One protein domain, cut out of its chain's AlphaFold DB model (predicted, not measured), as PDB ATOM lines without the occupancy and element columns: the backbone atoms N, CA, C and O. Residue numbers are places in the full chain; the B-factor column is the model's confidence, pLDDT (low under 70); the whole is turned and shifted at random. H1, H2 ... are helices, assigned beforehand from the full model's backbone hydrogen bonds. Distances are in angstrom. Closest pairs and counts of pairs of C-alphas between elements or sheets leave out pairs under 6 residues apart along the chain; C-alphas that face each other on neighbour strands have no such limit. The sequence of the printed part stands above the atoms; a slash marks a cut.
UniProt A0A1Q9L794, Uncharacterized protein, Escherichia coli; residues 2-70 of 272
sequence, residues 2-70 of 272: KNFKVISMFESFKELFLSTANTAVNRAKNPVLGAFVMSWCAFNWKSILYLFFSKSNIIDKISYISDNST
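Overview. This is residues 2 to 70 of the 272 residues of an uncharacterized protein of Escherichia coli (UniProt A0A1Q9L794). You are looking at an open, uneven U made of helices: the long helix H1 is one arm, H2 is the base and meets H1 near their ends at a corner, and H3 and H4, a loosely paired helical hairpin, make a short, thicker arm at the far end of H2. The space between the two arms is empty, and most of H1, residues 2 to 23, sticks out free of the rest. The printed part has 69 residues with four named helices, H1, H2, H3 and H4 in that order, and no named strand; the class is all helix. The whole is extended, with a radius of gyration of the C-alphas of 17.8 A, and its outline is flat, spanning 45 by 37 by 19 A.

Arrangement. Start with H1, residues 2 to 28, and go through a tight link to H2, residues 31 to 43. The two are close but not clearly touching; their closest C-alphas, those of Ala 28 and Gly 34, are 5.6 A apart. Their lines are about perpendicular, at 80 degrees. A tight link of one residue leads on to H3, residues 45 to 53. H2 and H3 are close but not clearly touching, the C-alphas of Cys 41 and Ile 48 being their closest at 7.5 A. Their lines are only just about perpendicular, at 72 degrees. After another tight link comes H4, residues 58 to 68, which forms a helical hairpin with H3. H3 and H4 only just touch, with 3 pairs of C-alphas within 8 A, the closest those of Ser 47 and Ile 65 at 6.2 A. They stand at a shallow tilt of 7 degrees and run opposite ways. H1 is apart from H3 and from H4, and H2 is apart from H4. In H1, H2, H3 and H4, every backbone O i to N i+4 pair is within hydrogen-bond range.

Along the chain. Find C-alpha 2 at (354.679, 423.662, 359.989); from there H1 runs 37.9 A to C-alpha 28 at (388.796, 422.174, 343.657). H2 runs 18.2 A from Pro 31 to Phe 43, and H3 runs 11.6 A from Trp 45 to Phe 53. H4 runs 15.6 A from Ile 58 to C-alpha 68 at (392.776, 397.558, 356.891).

Size, cuts and confidence. The two C-alphas farthest apart are those of Lys 2 and Phe 43, at 46.6 A. The printed part has no cut and no long link. Residues 53 to 60, of which 58 to 60 belong to H4, also stand free. Look at the B-factor column for the pLDDT: its mean over the printed part is 73.9, and it is under 70 at residues 2 to 7, 19, 24 to 31 and 69.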
ATOM      1  N   LYS A   2     353.555 424.633 359.945       55.59
ATOM      2  CA  LYS A   2     354.679 423.662 359.989       55.59
ATOM      3  C   LYS A   2     355.376 423.420 358.631       55.59
ATOM      4  O   LYS A   2     356.599 423.431 358.583       55.59
ATOM      5  N   ASN A   3     354.626 423.309 357.530       57.47
ATOM      6  CA  ASN A   3     355.198 423.045 356.196       57.47
ATOM      7  C   ASN A   3     356.061 424.202 355.654       57.47
ATOM      8  O   ASN A   3     357.072 423.959 355.009       57.47
ATOM      9  N   PHE A   4     355.726 425.454 355.987       58.12
ATOM     10  CA  PHE A   4     356.501 426.635 355.579       58.12
ATOM     11  C   PHE A   4     357.882 426.692 356.256       58.12
ATOM     12  O   PHE A   4     358.871 427.047 355.622       58.12
ATOM     13  N   LYS A   5     357.979 426.259 357.524       61.66
ATOM     14  CA  LYS A   5     359.252 426.179 358.258       61.66
ATOM     15  C   LYS A   5     360.160 425.061 357.728       61.66
ATOM     16  O   LYS A   5     361.364 425.257 357.661       61.66
ATOM     17  N   VAL A   6     359.588 423.928 357.310       64.56
ATOM     18  CA  VAL A   6     360.344 422.818 356.694       64.56
ATOM     19  C   VAL A   6     360.893 423.217 355.321       64.56
ATOM     20  O   VAL A   6     362.062 422.970 355.046       64.56
ATOM     21  N   ILE A   7     360.088 423.897 354.497       66.69
ATOM     22  CA  ILE A   7     360.520 424.415 353.187       66.69
ATOM     23  C   ILE A   7     361.624 425.468 353.356       66.69
ATOM     24  O   ILE A   7     362.650 425.381 352.693       66.69
ATOM     25  N   SER A   8     361.472 426.402 354.300       71.62
ATOM     26  CA  SER A   8     362.502 427.403 354.616       71.62
ATOM     27  C   SER A   8     363.797 426.777 355.148       71.62
ATOM     28  O   SER A   8     364.876 427.202 354.751       71.62
ATOM     29  N   MET A   9     363.716 425.741 355.989       74.25
ATOM     30  CA  MET A   9     364.899 425.024 356.481       74.25
ATOM     31  C   MET A   9     365.623 424.247 355.377       74.25
ATOM     32  O   MET A   9     366.851 424.198 355.377       74.25
ATOM     33  N   PHE A  10     364.887 423.654 354.434       78.31
ATOM     34  CA  PHE A  10     365.483 422.954 353.296       78.31
ATOM     35  C   PHE A  10     366.195 423.921 352.346       78.31
ATOM     36  O   PHE A  10     367.281 423.612 351.861       78.31
ATOM     37  N   GLU A  11     365.644 425.118 352.159       79.94
ATOM     38  CA  GLU A  11     366.266 426.154 351.338       79.94
ATOM     39  C   GLU A  11     367.493 426.758 352.023       79.94
ATOM     40  O   GLU A  11     368.529 426.885 351.379       79.94
ATOM     41  N   SER A  12     367.469 426.972 353.343       78.06
ATOM     42  CA  SER A  12     368.681 427.323 354.096       78.06
ATOM     43  C   SER A  12     369.744 426.222 354.035       78.06
ATOM     44  O   SER A  12     370.930 426.514 353.913       78.06
ATOM     45  N   PHE A  13     369.351 424.946 354.081       79.62
ATOM     46  CA  PHE A  13     370.288 423.833 353.927       79.62
ATOM     47  C   PHE A  13     370.878 423.780 352.517       79.62
ATOM     48  O   PHE A  13     372.087 423.611 352.371       79.62
ATOM     49  N   LYS A  14     370.057 423.972 351.479       79.06
ATOM     50  CA  LYS A  14     370.535 424.103 350.102       79.06
ATOM     51  C   LYS A  14     371.469 425.285 349.949       79.06
ATOM     52  O   LYS A  14     372.482 425.112 349.302       79.06
ATOM     53  N   GLU A  15     371.174 426.443 350.528       80.75
ATOM     54  CA  GLU A  15     372.035 427.627 350.455       80.75
ATOM     55  C   GLU A  15     373.364 427.411 351.180       80.75
ATOM     56  O   GLU A  15     374.418 427.748 350.642       80.75
ATOM     57  N   LEU A  16     373.353 426.767 352.352       77.75
ATOM     58  CA  LEU A  16     374.572 426.363 353.054       77.75
ATOM     59  C   LEU A  16     375.362 425.330 352.248       77.75
ATOM     60  O   LEU A  16     376.584 425.439 352.142       77.75
ATOM     61  N   PHE A  17     374.678 424.362 351.637       80.62
ATOM     62  CA  PHE A  17     375.303 423.363 350.783       80.62
ATOM     63  C   PHE A  17     375.860 423.995 349.510       80.62
ATOM     64  O   PHE A  17     376.995 423.712 349.165       80.62
ATOM     65  N   LEU A  18     375.135 424.904 348.853       74.44
ATOM     66  CA  LEU A  18     375.577 425.614 347.653       74.44
ATOM     67  C   LEU A  18     376.745 426.545 347.967       74.44
ATOM     68  O   LEU A  18     377.692 426.603 347.198       74.44
ATOM     69  N   SER A  19     376.709 427.263 349.089       68.44
ATOM     70  CA  SER A  19     377.781 428.171 349.515       68.44
ATOM     71  C   SER A  19     379.053 427.404 349.886       68.44
ATOM     72  O   SER A  19     380.156 427.735 349.432       68.44
ATOM     73  N   THR A  20     378.902 426.295 350.617       70.88
ATOM     74  CA  THR A  20     380.007 425.380 350.930       70.88
ATOM     75  C   THR A  20     380.522 424.686 349.668       70.88
ATOM     76  O   THR A  20     381.732 424.618 349.467       70.88
ATOM     77  N   ALA A  21     379.635 424.238 348.776       74.31
ATOM     78  CA  ALA A  21     379.979 423.585 347.517       74.31
ATOM     79  C   ALA A  21     380.648 424.551 346.541       74.31
ATOM     80  O   ALA A  21     381.646 424.186 345.944       74.31
ATOM     81  N   ASN A  22     380.192 425.795 346.414       72.94
ATOM     82  CA  ASN A  22     380.823 426.803 345.560       72.94
ATOM     83  C   ASN A  22     382.213 427.185 346.083       72.94
ATOM     84  O   ASN A  22     383.152 427.343 345.301       72.94
ATOM     85  N   THR A  23     382.383 427.252 347.405       70.94
ATOM     86  CA  THR A  23     383.698 427.437 348.036       70.94
ATOM     87  C   THR A  23     384.595 426.213 347.818       70.94
ATOM     88  O   THR A  23     385.771 426.362 347.486       70.94
ATOM     89  N   ALA A  24     384.048 424.999 347.934       62.84
ATOM     90  CA  ALA A  24     384.753 423.752 347.659       62.84
ATOM     91  C   ALA A  24     385.107 423.600 346.172       62.84
ATOM     92  O   ALA A  24     386.209 423.168 345.874       62.84
ATOM     93  N   VAL A  25     384.247 424.024 345.243       65.50
ATOM     94  CA  VAL A  25     384.465 424.010 343.787       65.50
ATOM     95  C   VAL A  25     385.522 425.036 343.396       65.50
ATOM     96  O   VAL A  25     386.432 424.716 342.637       65.50
ATOM     97  N   ASN A  26     385.483 426.246 343.957       64.94
ATOM     98  CA  ASN A  26     386.530 427.242 343.727       64.94
ATOM     99  C   ASN A  26     387.889 426.810 344.298       64.94
ATOM    100  O   ASN A  26     388.921 427.168 343.739       64.94
ATOM    101  N   ARG A  27     387.905 425.990 345.355       60.91
ATOM    102  CA  ARG A  27     389.122 425.346 345.867       60.91
ATOM    103  C   ARG A  27     389.496 424.088 345.072       60.91
ATOM    104  O   ARG A  27     390.674 423.858 344.870       60.91
ATOM    105  N   ALA A  28     388.549 423.328 344.529       58.31
ATOM    106  CA  ALA A  28     388.796 422.174 343.657       58.31
ATOM    107  C   ALA A  28     389.319 422.574 342.266       58.31
ATOM    108  O   ALA A  28     389.962 421.766 341.601       58.31
ATOM    109  N   LYS A  29     389.125 423.837 341.854       58.00
ATOM    110  CA  LYS A  29     389.866 424.463 340.741       58.00
ATOM    111  C   LYS A  29     391.369 424.577 341.023       58.00
ATOM    112  O   LYS A  29     392.134 424.818 340.095       58.00
ATOM    113  N   ASN A  30     391.802 424.410 342.276       66.38
ATOM    114  CA  ASN A  30     393.210 424.250 342.595       66.38
ATOM    115  C   ASN A  30     393.647 422.835 342.163       66.38
ATOM    116  O   ASN A  30     393.166 421.855 342.747       66.38
ATOM    117  N   PRO A  31     394.559 422.704 341.183       68.19
ATOM    118  CA  PRO A  31     394.991 421.409 340.652       68.19
ATOM    119  C   PRO A  31     395.527 420.460 341.736       68.19
ATOM    120  O   PRO A  31     395.428 419.244 341.592       68.19
ATOM    121  N   VAL A  32     396.015 421.002 342.857       71.31
ATOM    122  CA  VAL A  32     396.499 420.232 344.011       71.31
ATOM    123  C   VAL A  32     395.369 419.474 344.714       71.31
ATOM    124  O   VAL A  32     395.539 418.315 345.085       71.31
ATOM    125  N   LEU A  33     394.194 420.093 344.876       72.62
ATOM    126  CA  LEU A  33     393.061 419.453 345.553       72.62
ATOM    127  C   LEU A  33     392.406 418.388 344.673       72.62
ATOM    128  O   LEU A  33     392.066 417.316 345.170       72.62
ATOM    129  N   GLY A  34     392.306 418.639 343.365       74.00
ATOM    130  CA  GLY A  34     391.865 417.625 342.406       74.00
ATOM    131  C   GLY A  34     392.791 416.406 342.389       74.00
ATOM    132  O   GLY A  34     392.324 415.274 342.512       74.00
ATOM    133  N   ALA A  35     394.109 416.632 342.327       78.50
ATOM    134  CA  ALA A  35     395.103 415.561 342.392       78.50
ATOM    135  C   ALA A  35     395.048 414.794 343.724       78.50
ATOM    136  O   ALA A  35     395.200 413.574 343.731       78.50
ATOM    137  N   PHE A  36     394.781 415.480 344.841       82.38
ATOM    138  CA  PHE A  36     394.646 414.855 346.159       82.38
ATOM    139  C   PHE A  36     393.431 413.952 346.278       82.38
ATOM    140  O   PHE A  36     393.576 412.814 346.715       82.38
ATOM    141  N   VAL A  37     392.258 414.408 345.844       80.81
ATOM    142  CA  VAL A  37     391.049 413.574 345.865       80.81
ATOM    143  C   VAL A  37     391.220 412.360 344.949       80.81
ATOM    144  O   VAL A  37     390.933 411.240 345.364       80.81
ATOM    145  N   MET A  38     391.762 412.553 343.741       78.62
ATOM    146  CA  MET A  38     392.026 411.453 342.805       78.62
ATOM    147  C   MET A  38     393.038 410.448 343.358       78.62
ATOM    148  O   MET A  38     392.822 409.241 343.265       78.62
ATOM    149  N   SER A  39     394.112 410.929 343.979       84.38
ATOM    150  CA  SER A  39     395.108 410.070 344.612       84.38
ATOM    151  C   SER A  39     394.544 409.317 345.822       84.38
ATOM    152  O   SER A  39     394.739 408.110 345.959       84.38
ATOM    153  N   TRP A  40     393.782 409.993 346.680       84.19
ATOM    154  CA  TRP A  40     393.154 409.365 347.838       84.19
ATOM    155  C   TRP A  40     392.203 408.243 347.420       84.19
ATOM    156  O   TRP A  40     392.271 407.145 347.977       84.19
ATOM    157  N   CYS A  41     391.390 408.483 346.387       81.38
ATOM    158  CA  CYS A  41     390.548 407.461 345.778       81.38
ATOM    159  C   CYS A  41     391.375 406.306 345.188       81.38
ATOM    160  O   CYS A  41     391.001 405.146 345.359       81.38
ATOM    161  N   ALA A  42     392.507 406.598 344.540       83.31
ATOM    162  CA  ALA A  42     393.376 405.587 343.941       83.31
ATOM    163  C   ALA A  42     394.060 404.686 344.983       83.31
ATOM    164  O   ALA A  42     394.146 403.483 344.768       83.31
ATOM    165  N   PHE A  43     394.508 405.217 346.125       81.31
ATOM    166  CA  PHE A  43     395.134 404.413 347.186       81.31
ATOM    167  C   PHE A  43     394.115 403.686 348.072       81.31
ATOM    168  O   PHE A  43     394.366 402.557 348.493       81.31
ATOM    169  N   ASN A  44     392.940 404.278 348.309       82.38
ATOM    170  CA  ASN A  44     391.871 403.684 349.124       82.38
ATOM    171  C   ASN A  44     390.837 402.904 348.287       82.38
ATOM    172  O   ASN A  44     389.746 402.594 348.770       82.38
ATOM    173  N   TRP A  45     391.177 402.551 347.043       82.12
ATOM    174  CA  TRP A  45     390.266 401.919 346.084       82.12
ATOM    175  C   TRP A  45     389.628 400.624 346.607       82.12
ATOM    176  O   TRP A  45     388.438 400.410 346.403       82.12
ATOM    177  N   LYS A  46     390.369 399.788 347.350       77.88
ATOM    178  CA  LYS A  46     389.827 398.554 347.952       77.88
ATOM    179  C   LYS A  46     388.747 398.845 348.993       77.88
ATOM    180  O   LYS A  46     387.700 398.208 348.969       77.88
ATOM    181  N   SER A  47     388.977 399.825 349.866       77.75
ATOM    182  CA  SER A  47     388.014 400.234 350.895       77.75
ATOM    183  C   SER A  47     386.767 400.865 350.272       77.75
ATOM    184  O   SER A  47     385.656 400.566 350.699       77.75
ATOM    185  N   ILE A  48     386.935 401.674 349.219       80.00
ATOM    186  CA  ILE A  48     385.828 402.291 348.471       80.00
ATOM    187  C   ILE A  48     385.000 401.220 347.750       80.00
ATOM    188  O   ILE A  48     383.777 401.186 347.887       80.00
ATOM    189  N   LEU A  49     385.648 400.308 347.019       81.06
ATOM    190  CA  LEU A  49     384.952 399.230 346.316       81.06
ATOM    191  C   LEU A  49     384.253 398.277 347.288       81.06
ATOM    192  O   LEU A  49     383.114 397.891 347.040       81.06
ATOM    193  N   TYR A  50     384.885 397.937 348.413       79.06
ATOM    194  CA  TYR A  50     384.262 397.097 349.433       79.06
ATOM    195  C   TYR A  50     383.060 397.793 350.088       79.06
ATOM    196  O   TYR A  50     382.017 397.171 350.282       79.06
ATOM    197  N   LEU A  51     383.146 399.101 350.352       80.50
ATOM    198  CA  LEU A  51     382.033 399.877 350.898       80.50
ATOM    199  C   LEU A  51     380.819 399.875 349.952       80.50
ATOM    200  O   LEU A  51     379.715 399.536 350.388       80.50
ATOM    201  N   PHE A  52     381.026 400.195 348.670       79.44
ATOM    202  CA  PHE A  52     379.937 400.352 347.696       79.44
ATOM    203  C   PHE A  52     379.413 399.034 347.111       79.44
ATOM    204  O   PHE A  52     378.211 398.923 346.885       79.44
ATOM    205  N   PHE A  53     380.266 398.028 346.894       77.25
ATOM    206  CA  PHE A  53     379.893 396.805 346.165       77.25
ATOM    207  C   PHE A  53     379.810 395.534 347.023       77.25
ATOM    208  O   PHE A  53     379.278 394.529 346.548       77.25
ATOM    209  N   SER A  54     380.286 395.531 348.275       78.50
ATOM    210  CA  SER A  54     380.129 394.349 349.139       78.50
ATOM    211  C   SER A  54     378.668 394.153 349.561       78.50
ATOM    212  O   SER A  54     377.969 395.118 349.873       78.50
ATOM    213  N   LYS A  55     378.211 392.897 349.617       73.12
ATOM    214  CA  LYS A  55     376.871 392.515 350.102       73.12
ATOM    215  C   LYS A  55     376.813 392.265 351.622       73.12
ATOM    216  O   LYS A  55     375.757 391.894 352.119       73.12
ATOM    217  N   SER A  56     377.920 392.446 352.348       74.88
ATOM    218  CA  SER A  56     377.994 392.229 353.805       74.88
ATOM    219  C   SER A  56     377.214 393.275 354.610       74.88
ATOM    220  O   SER A  56     376.955 394.379 354.121       74.88
ATOM    221  N   ASN A  57     376.877 392.949 355.863       77.12
ATOM    222  CA  ASN A  57     376.232 393.896 356.771       77.12
ATOM    223  C   ASN A  57     377.113 395.132 356.986       77.12
ATOM    224  O   ASN A  57     378.341 395.061 356.946       77.12
ATOM    225  N   ILE A  58     376.480 396.280 357.245       76.50
ATOM    226  CA  ILE A  58     377.184 397.558 357.436       76.50
ATOM    227  C   ILE A  58     378.242 397.489 358.553       76.50
ATOM    228  O   ILE A  58     379.288 398.121 358.444       76.50
ATOM    229  N   ILE A  59     378.006 396.672 359.581       77.69
ATOM    230  CA  ILE A  59     378.913 396.467 360.717       77.69
ATOM    231  C   ILE A  59     380.194 395.741 360.275       77.69
ATOM    232  O   ILE A  59     381.293 396.205 360.577       77.69
ATOM    233  N   ASP A  60     380.068 394.686 359.466       74.81
ATOM    234  CA  ASP A  60     381.213 393.940 358.923       74.81
ATOM    235  C   ASP A  60     382.043 394.816 357.971       74.81
ATOM    236  O   ASP A  60     383.272 394.735 357.935       74.81
ATOM    237  N   LYS A  61     381.376 395.720 357.238       75.69
ATOM    238  CA  LYS A  61     382.042 396.711 356.382       75.69
ATOM    239  C   LYS A  61     382.901 397.687 357.172       75.69
ATOM    240  O   LYS A  61     384.023 397.981 356.762       75.69
ATOM    241  N   ILE A  62     382.384 398.182 358.292       75.94
ATOM    242  CA  ILE A  62     383.108 399.111 359.162       75.94
ATOM    243  C   ILE A  62     384.287 398.402 359.837       75.94
ATOM    244  O   ILE A  62     385.374 398.974 359.859       75.94
ATOM    245  N   SER A  63     384.117 397.157 360.303       75.62
ATOM    246  CA  SER A  63     385.218 396.376 360.895       75.62
ATOM    247  C   SER A  63     386.343 396.146 359.886       75.62
ATOM    248  O   SER A  63     387.495 396.450 360.169       75.62
ATOM    249  N   TYR A  64     386.007 395.733 358.659       76.44
ATOM    250  CA  TYR A  64     386.992 395.528 357.595       76.44
ATOM    251  C   TYR A  64     387.774 396.803 357.250       76.44
ATOM    252  O   TYR A  64     388.988 396.766 357.039       76.44
ATOM    253  N   ILE A  65     387.088 397.950 357.194       75.69
ATOM    254  CA  ILE A  65     387.749 399.238 356.978       75.69
ATOM    255  C   ILE A  65     388.627 399.574 358.184       75.69
ATOM    256  O   ILE A  65     389.760 399.980 357.980       75.69
ATOM    257  N   SER A  66     388.167 399.368 359.417       72.00
ATOM    258  CA  SER A  66     388.957 399.642 360.624       72.00
ATOM    259  C   SER A  66     390.254 398.827 360.675       72.00
ATOM    260  O   SER A  66     391.304 399.371 361.008       72.00
ATOM    261  N   ASP A  67     390.204 397.556 360.276       73.12
ATOM    262  CA  ASP A  67     391.352 396.646 360.349       73.12
ATOM    263  C   ASP A  67     392.381 396.898 359.237       73.12
ATOM    264  O   ASP A  67     393.584 396.722 359.428       73.12
ATOM    265  N   ASN A  68     391.924 397.346 358.064       70.56
ATOM    266  CA  ASN A  68     392.776 397.558 356.891       70.56
ATOM    267  C   ASN A  68     393.169 399.037 356.672       70.56
ATOM    268  O   ASN A  68     394.006 399.350 355.821       70.56
ATOM    269  N   SER A  69     392.581 399.970 357.426       67.56
ATOM    270  CA  SER A  69     392.777 401.414 357.271       67.56
ATOM    271  C   SER A  69     393.753 401.952 358.317       67.56
ATOM    272  O   SER A  69     393.385 402.473 359.365       67.56
ATOM    273  N   THR A  70     395.048 401.838 358.028       73.62
ATOM    274  CA  THR A  70     396.090 402.490 358.834       73.62
ATOM    275  C   THR A  70     396.230 403.962 358.425       73.62
ATOM    276  O   THR A  70     396.276 404.265 357.234       73.62
TER     277      THR A  70